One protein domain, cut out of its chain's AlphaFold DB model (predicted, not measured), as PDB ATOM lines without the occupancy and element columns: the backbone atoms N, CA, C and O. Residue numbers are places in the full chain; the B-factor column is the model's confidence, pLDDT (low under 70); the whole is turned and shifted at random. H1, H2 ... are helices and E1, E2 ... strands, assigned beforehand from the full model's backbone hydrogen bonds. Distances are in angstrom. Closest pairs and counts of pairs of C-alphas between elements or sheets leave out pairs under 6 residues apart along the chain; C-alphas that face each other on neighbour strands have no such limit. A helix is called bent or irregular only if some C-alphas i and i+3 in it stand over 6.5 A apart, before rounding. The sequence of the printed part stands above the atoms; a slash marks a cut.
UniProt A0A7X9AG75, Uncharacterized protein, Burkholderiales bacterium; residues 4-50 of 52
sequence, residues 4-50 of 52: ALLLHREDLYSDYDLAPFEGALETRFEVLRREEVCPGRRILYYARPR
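Overview. This is residues 4 to 50 of the 52 residues of an uncharacterized protein of Burkholderiales bacterium (UniProt A0A7X9AG75). A long, bent hairpin of two strands, E1 and E2, has one helix, H1, loosely packed near it, and a tail, residues 4 to 17, sticks out free. The 47 printed residues hold H1, E1 and E2 in that order; the sheet is antiparallel and the class mixed. The whole is loose, with a radius of gyration of the C-alphas of 12.4 A, and elongated, spanning 33 by 21 by 18 A.

Arrangement. E1, residues 29 to 38, and E2, residues 42 to 49, form an antiparallel hairpin at 161 degrees, with N 30 and O 48 2.8 A apart and N 44 and O 35 2.8 A apart, within hydrogen-bond range. E1 bends by 72 degrees at residue 32. The closest C-alphas of H1, residues 18 to 28, and E2 are those of Arg 28 and Pro 49, 5.9 A apart. In H1, 6 of 7 O i to N i+4 pairs are within hydrogen-bond range.

Along the chain. E1 measures 23.0 A, E2 21.4 A and H1 16.1 A. H1 begins at C-alpha 18 (-3.694, 37.847, -42.981); E2 ends at C-alpha 49 (4.973, 55.029, -42.771).

Size, cuts and confidence. The C-alphas farthest apart, Leu 7 and Arg 50, are 33.2 A apart. The printed part has no cut; both links are tight. Residues 4 to 16 and 40 have pLDDT under 70.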
ATOM      1  N   ALA A   4     -21.452  50.338 -36.330       51.84
ATOM      2  CA  ALA A   4     -21.620  49.210 -37.254       51.84
ATOM      3  C   ALA A   4     -20.432  48.226 -37.229       51.84
ATOM      4  O   ALA A   4     -20.617  47.030 -37.425       51.84
ATOM      5  N   LEU A   5     -19.222  48.710 -36.922       49.81
ATOM      6  CA  LEU A   5     -18.029  47.866 -36.774       49.81
ATOM      7  C   LEU A   5     -18.037  47.057 -35.468       49.81
ATOM      8  O   LEU A   5     -17.349  46.045 -35.370       49.81
ATOM      9  N   LEU A   6     -18.810  47.482 -34.466       52.59
ATOM     10  CA  LEU A   6     -18.874  46.834 -33.154       52.59
ATOM     11  C   LEU A   6     -20.023  45.823 -33.038       52.59
ATOM     12  O   LEU A   6     -19.993  44.986 -32.139       52.59
ATOM     13  N   LEU A   7     -21.007  45.874 -33.941       45.56
ATOM     14  CA  LEU A   7     -22.186  45.001 -33.907       45.56
ATOM     15  C   LEU A   7     -21.872  43.538 -34.259       45.56
ATOM     16  O   LEU A   7     -22.577  42.629 -33.841       45.56
ATOM     17  N   HIS A   8     -20.787  43.305 -34.995       48.81
ATOM     18  CA  HIS A   8     -20.391  41.991 -35.507       48.81
ATOM     19  C   HIS A   8     -19.082  41.485 -34.891       48.81
ATOM     20  O   HIS A   8     -18.298  40.774 -35.521       48.81
ATOM     21  N   ARG A   9     -18.826  41.893 -33.645       47.44
ATOM     22  CA  ARG A   9     -17.553  41.692 -32.942       47.44
ATOM     23  C   ARG A   9     -17.116  40.226 -32.829       47.44
ATOM     24  O   ARG A   9     -15.935  39.986 -32.592       47.44
ATOM     25  N   GLU A  10     -18.043  39.278 -32.953       51.31
ATOM     26  CA  GLU A  10     -17.764  37.849 -32.772       51.31
ATOM     27  C   GLU A  10     -17.718  37.040 -34.077       51.31
ATOM     28  O   GLU A  10     -17.147  35.957 -34.054       51.31
ATOM     29  N   ASP A  11     -18.202  37.574 -35.207       50.19
ATOM     30  CA  ASP A  11     -18.452  36.761 -36.415       50.19
ATOM     31  C   ASP A  11     -17.908  37.346 -37.738       50.19
ATOM     32  O   ASP A  11     -17.908  36.653 -38.747       50.19
ATOM     33  N   LEU A  12     -17.415  38.595 -37.787       49.03
ATOM     34  CA  LEU A  12     -17.038  39.240 -39.069       49.03
ATOM     35  C   LEU A  12     -15.553  39.178 -39.468       49.03
ATOM     36  O   LEU A  12     -15.164  39.804 -40.452       49.03
ATOM     37  N   TYR A  13     -14.709  38.444 -38.741       52.25
ATOM     38  CA  TYR A  13     -13.273  38.363 -39.058       52.25
ATOM     39  C   TYR A  13     -12.800  36.968 -39.479       52.25
ATOM     40  O   TYR A  13     -11.594  36.751 -39.549       52.25
ATOM     41  N   SER A  14     -13.710  36.037 -39.799       47.19
ATOM     42  CA  SER A  14     -13.325  34.783 -40.474       47.19
ATOM     43  C   SER A  14     -12.639  35.042 -41.817       47.19
ATOM     44  O   SER A  14     -11.804  34.251 -42.242       47.19
ATOM     45  N   ASP A  15     -12.956  36.181 -42.435       49.56
ATOM     46  CA  ASP A  15     -12.489  36.563 -43.768       49.56
ATOM     47  C   ASP A  15     -11.317  37.552 -43.711       49.56
ATOM     48  O   ASP A  15     -10.903  38.105 -44.732       49.56
ATOM     49  N   TYR A  16     -10.767  37.801 -42.519       58.81
ATOM     50  CA  TYR A  16      -9.563  38.607 -42.376       58.81
ATOM     51  C   TYR A  16      -8.343  37.757 -42.730       58.81
ATOM     52  O   TYR A  16      -7.582  37.327 -41.862       58.81
ATOM     53  N   ASP A  17      -8.190  37.465 -44.021       72.25
ATOM     54  CA  ASP A  17      -7.000  36.796 -44.522       72.25
ATOM     55  C   ASP A  17      -5.787  37.694 -44.247       72.25
ATOM     56  O   ASP A  17      -5.707  38.860 -44.657       72.25
ATOM     57  N   LEU A  18      -4.855  37.138 -43.479       77.62
ATOM     58  CA  LEU A  18      -3.694  37.847 -42.981       77.62
ATOM     59  C   LEU A  18      -2.772  38.261 -44.127       77.62
ATOM     60  O   LEU A  18      -2.209  39.352 -44.091       77.62
ATOM     61  N   ALA A  19      -2.643  37.426 -45.159       82.81
ATOM     62  CA  ALA A  19      -1.700  37.670 -46.243       82.81
ATOM     63  C   ALA A  19      -2.082  38.897 -47.101       82.81
ATOM     64  O   ALA A  19      -1.222  39.759 -47.309       82.81
ATOM     65  N   PRO A  20      -3.344  39.070 -47.549       83.31
ATOM     66  CA  PRO A  20      -3.787  40.301 -48.205       83.31
ATOM     67  C   PRO A  20      -3.610  41.552 -47.342       83.31
ATOM     68  O   PRO A  20      -3.191  42.597 -47.848       83.31
ATOM     69  N   PHE A  21      -3.904  41.456 -46.041       85.19
ATOM     70  CA  PHE A  21      -3.704  42.568 -45.116       85.19
ATOM     71  C   PHE A  21      -2.225  42.960 -45.014       85.19
ATOM     72  O   PHE A  21      -1.893  44.136 -45.165       85.19
ATOM     73  N   GLU A  22      -1.338  41.988 -44.793       88.75
ATOM     74  CA  GLU A  22       0.102  42.225 -44.668       88.75
ATOM     75  C   GLU A  22       0.691  42.796 -45.957       88.75
ATOM     76  O   GLU A  22       1.425  43.782 -45.898       88.75
ATOM     77  N   GLY A  23       0.286  42.280 -47.120       88.81
ATOM     78  CA  GLY A  23       0.702  42.830 -48.408       88.81
ATOM     79  C   GLY A  23       0.296  44.298 -48.579       88.81
ATOM     80  O   GLY A  23       1.109  45.135 -48.972       88.81
ATOM     81  N   ALA A  24      -0.944  44.653 -48.224       87.19
ATOM     82  CA  ALA A  24      -1.397  46.043 -48.263       87.19
ATOM     83  C   ALA A  24      -0.653  46.929 -47.247       87.19
ATOM     84  O   ALA A  24      -0.324  48.077 -47.558       87.19
ATOM     85  N   LEU A  25      -0.362  46.412 -46.053       89.19
ATOM     86  CA  LEU A  25       0.379  47.123 -45.015       89.19
ATOM     87  C   LEU A  25       1.816  47.428 -45.461       89.19
ATOM     88  O   LEU A  25       2.247  48.578 -45.374       89.19
ATOM     89  N   GLU A  26       2.530  46.441 -46.003       90.75
ATOM     90  CA  GLU A  26       3.929  46.569 -46.434       90.75
ATOM     91  C   GLU A  26       4.132  47.586 -47.563       90.75
ATOM     92  O   GLU A  26       5.188  48.223 -47.634       90.75
ATOM     93  N   THR A  27       3.115  47.791 -48.412       92.81
ATOM     94  CA  THR A  27       3.177  48.777 -49.506       92.81
ATOM     95  C   THR A  27       3.322  50.217 -49.013       92.81
ATOM     96  O   THR A  27       3.912  51.044 -49.704       92.81
ATOM     97  N   ARG A  28       2.793  50.536 -47.824       91.06
ATOM     98  CA  ARG A  28       2.760  51.904 -47.273       91.06
ATOM     99  C   ARG A  28       3.547  52.054 -45.981       91.06
ATOM    100  O   ARG A  28       3.924  53.165 -45.617       91.06
ATOM    101  N   PHE A  29       3.787  50.957 -45.278       94.38
ATOM    102  CA  PHE A  29       4.420  50.952 -43.973       94.38
ATOM    103  C   PHE A  29       5.592  49.975 -43.935       94.38
ATOM    104  O   PHE A  29       5.625  48.944 -44.602       94.38
ATOM    105  N   GLU A  30       6.583  50.319 -43.129       95.12
ATOM    106  CA  GLU A  30       7.640  49.418 -42.707       95.12
ATOM    107  C   GLU A  30       7.255  48.859 -41.337       95.12
ATOM    108  O   GLU A  30       7.099  49.613 -40.370       95.12
ATOM    109  N   VAL A  31       7.077  47.542 -41.260       94.06
ATOM    110  CA  VAL A  31       6.778  46.847 -40.007       94.06
ATOM    111  C   VAL A  31       8.072  46.686 -39.214       94.06
ATOM    112  O   VAL A  31       9.019  46.056 -39.669       94.06
ATOM    113  N   LEU A  32       8.102  47.258 -38.013       94.81
ATOM    114  CA  LEU A  32       9.249  47.233 -37.105       94.81
ATOM    115  C   LEU A  32       9.178  46.045 -36.143       94.81
ATOM    116  O   LEU A  32      10.197  45.463 -35.781       94.81
ATOM    117  N   ARG A  33       7.967  45.711 -35.683       93.88
ATOM    118  CA  ARG A  33       7.737  44.642 -34.708       93.88
ATOM    119  C   ARG A  33       6.333  44.073 -34.842       93.88
ATOM    120  O   ARG A  33       5.381  44.810 -35.092       93.88
ATOM    121  N   ARG A  34       6.216  42.767 -34.613       92.38
ATOM    122  CA  ARG A  34       4.947  42.045 -34.469       92.38
ATOM    123  C   ARG A  34       4.862  41.475 -33.063       92.38
ATOM    124  O   ARG A  34       5.865  41.003 -32.531       92.38
ATOM    125  N   GLU A  35       3.685  41.540 -32.464       92.56
ATOM    126  CA  GLU A  35       3.446  41.030 -31.118       92.56
ATOM    127  C   GLU A  35       2.107  40.300 -31.066       92.56
ATOM    128  O   GLU A  35       1.068  40.874 -31.385       92.56
ATOM    129  N   GLU A  36       2.120  39.033 -30.659       89.25
ATOM    130  CA  GLU A  36       0.886  38.313 -30.364       89.25
ATOM    131  C   GLU A  36       0.355  38.752 -29.002       89.25
ATOM    132  O   GLU A  36       0.943  38.468 -27.964       89.25
ATOM    133  N   VAL A  37      -0.779  39.449 -29.012       83.19
ATOM    134  CA  VAL A  37      -1.426  39.944 -27.784       83.19
ATOM    135  C   VAL A  37      -2.470  38.963 -27.249       83.19
ATOM    136  O   VAL A  37      -2.860  39.015 -26.087       83.19
ATOM    137  N   CYS A  38      -2.937  38.058 -28.106       75.25
ATOM    138  CA  CYS A  38      -3.772  36.924 -27.749       75.25
ATOM    139  C   CYS A  38      -3.368  35.778 -28.685       75.25
ATOM    140  O   CYS A  38      -3.651  35.895 -29.885       75.25
ATOM    141  N   PRO A  39      -2.680  34.737 -28.176       74.38
ATOM    142  CA  PRO A  39      -2.102  33.687 -29.007       74.38
ATOM    143  C   PRO A  39      -3.110  33.136 -30.017       74.38
ATOM    144  O   PRO A  39      -4.220  32.749 -29.646       74.38
ATOM    145  N   GLY A  40      -2.750  33.170 -31.300       68.88
ATOM    146  CA  GLY A  40      -3.588  32.668 -32.397       68.88
ATOM    147  C   GLY A  40      -4.866  33.461 -32.710       68.88
ATOM    148  O   GLY A  40      -5.655  33.020 -33.541       68.88
ATOM    149  N   ARG A  41      -5.105  34.616 -32.073       73.44
ATOM    150  CA  ARG A  41      -6.286  35.465 -32.344       73.44
ATOM    151  C   ARG A  41      -5.951  36.872 -32.803       73.44
ATOM    152  O   ARG A  41      -6.712  37.447 -33.574       73.44
ATOM    153  N   ARG A  42      -4.889  37.479 -32.265       80.38
ATOM    154  CA  ARG A  42      -4.580  38.892 -32.521       80.38
ATOM    155  C   ARG A  42      -3.084  39.138 -32.585       80.38
ATOM    156  O   ARG A  42      -2.356  38.792 -31.656       80.38
ATOM    157  N   ILE A  43      -2.680  39.829 -33.644       86.31
ATOM    158  CA  ILE A  43      -1.316  40.295 -33.865       86.31
ATOM    159  C   ILE A  43      -1.346  41.821 -33.876       86.31
ATOM    160  O   ILE A  43      -2.095  42.437 -34.633       86.31
ATOM    161  N   LEU A  44      -0.543  42.431 -33.015       88.75
ATOM    162  CA  LEU A  44      -0.296  43.861 -32.991       88.75
ATOM    163  C   LEU A  44       0.926  44.173 -33.860       88.75
ATOM    164  O   LEU A  44       2.007  43.617 -33.650       88.75
ATOM    165  N   TYR A  45       0.752  45.077 -34.822       92.19
ATOM    166  CA  TYR A  45       1.809  45.533 -35.722       92.19
ATOM    167  C   TYR A  45       2.301  46.909 -35.284       92.19
ATOM    168  O   TYR A  45       1.547  47.881 -35.283       92.19
ATOM    169  N   TYR A  46       3.585  47.002 -34.955       93.19
ATOM    170  CA  TYR A  46       4.281  48.270 -34.782       93.19
ATOM    171  C   TYR A  46       4.912  48.616 -36.120       93.19
ATOM    172  O   TYR A  46       5.847  47.942 -36.555       93.19
ATOM    173  N   ALA A  47       4.394  49.639 -36.785       94.38
ATOM    174  CA  ALA A  47       4.849  50.026 -38.109       94.38
ATOM    175  C   ALA A  47       4.987  51.543 -38.218       94.38
ATOM    176  O   ALA A  47       4.292  52.295 -37.530       94.38
ATOM    177  N   ARG A  48       5.884  51.990 -39.095       94.38
ATOM    178  CA  ARG A  48       6.032  53.403 -39.461       94.38
ATOM    179  C   ARG A  48       5.698  53.595 -40.938       94.38
ATOM    180  O   ARG A  48       5.963  52.678 -41.716       94.38
ATOM    181  N   PRO A  49       5.139  54.741 -41.354       95.50
ATOM    182  CA  PRO A  49       4.973  55.029 -42.771       95.50
ATOM    183  C   PRO A  49       6.326  54.945 -43.480       95.50
ATOM    184  O   PRO A  49       7.314  55.511 -43.003       95.50
ATOM    185  N   ARG A  50       6.375  54.254 -44.620       87.44
ATOM    186  CA  ARG A  50       7.427  54.499 -45.606       87.44
ATOM    187  C   ARG A  50       7.120  55.898 -46.129       87.44
ATOM    188  O   ARG A  50       5.987  56.157 -46.512       87.44
TER     189      ARG A  50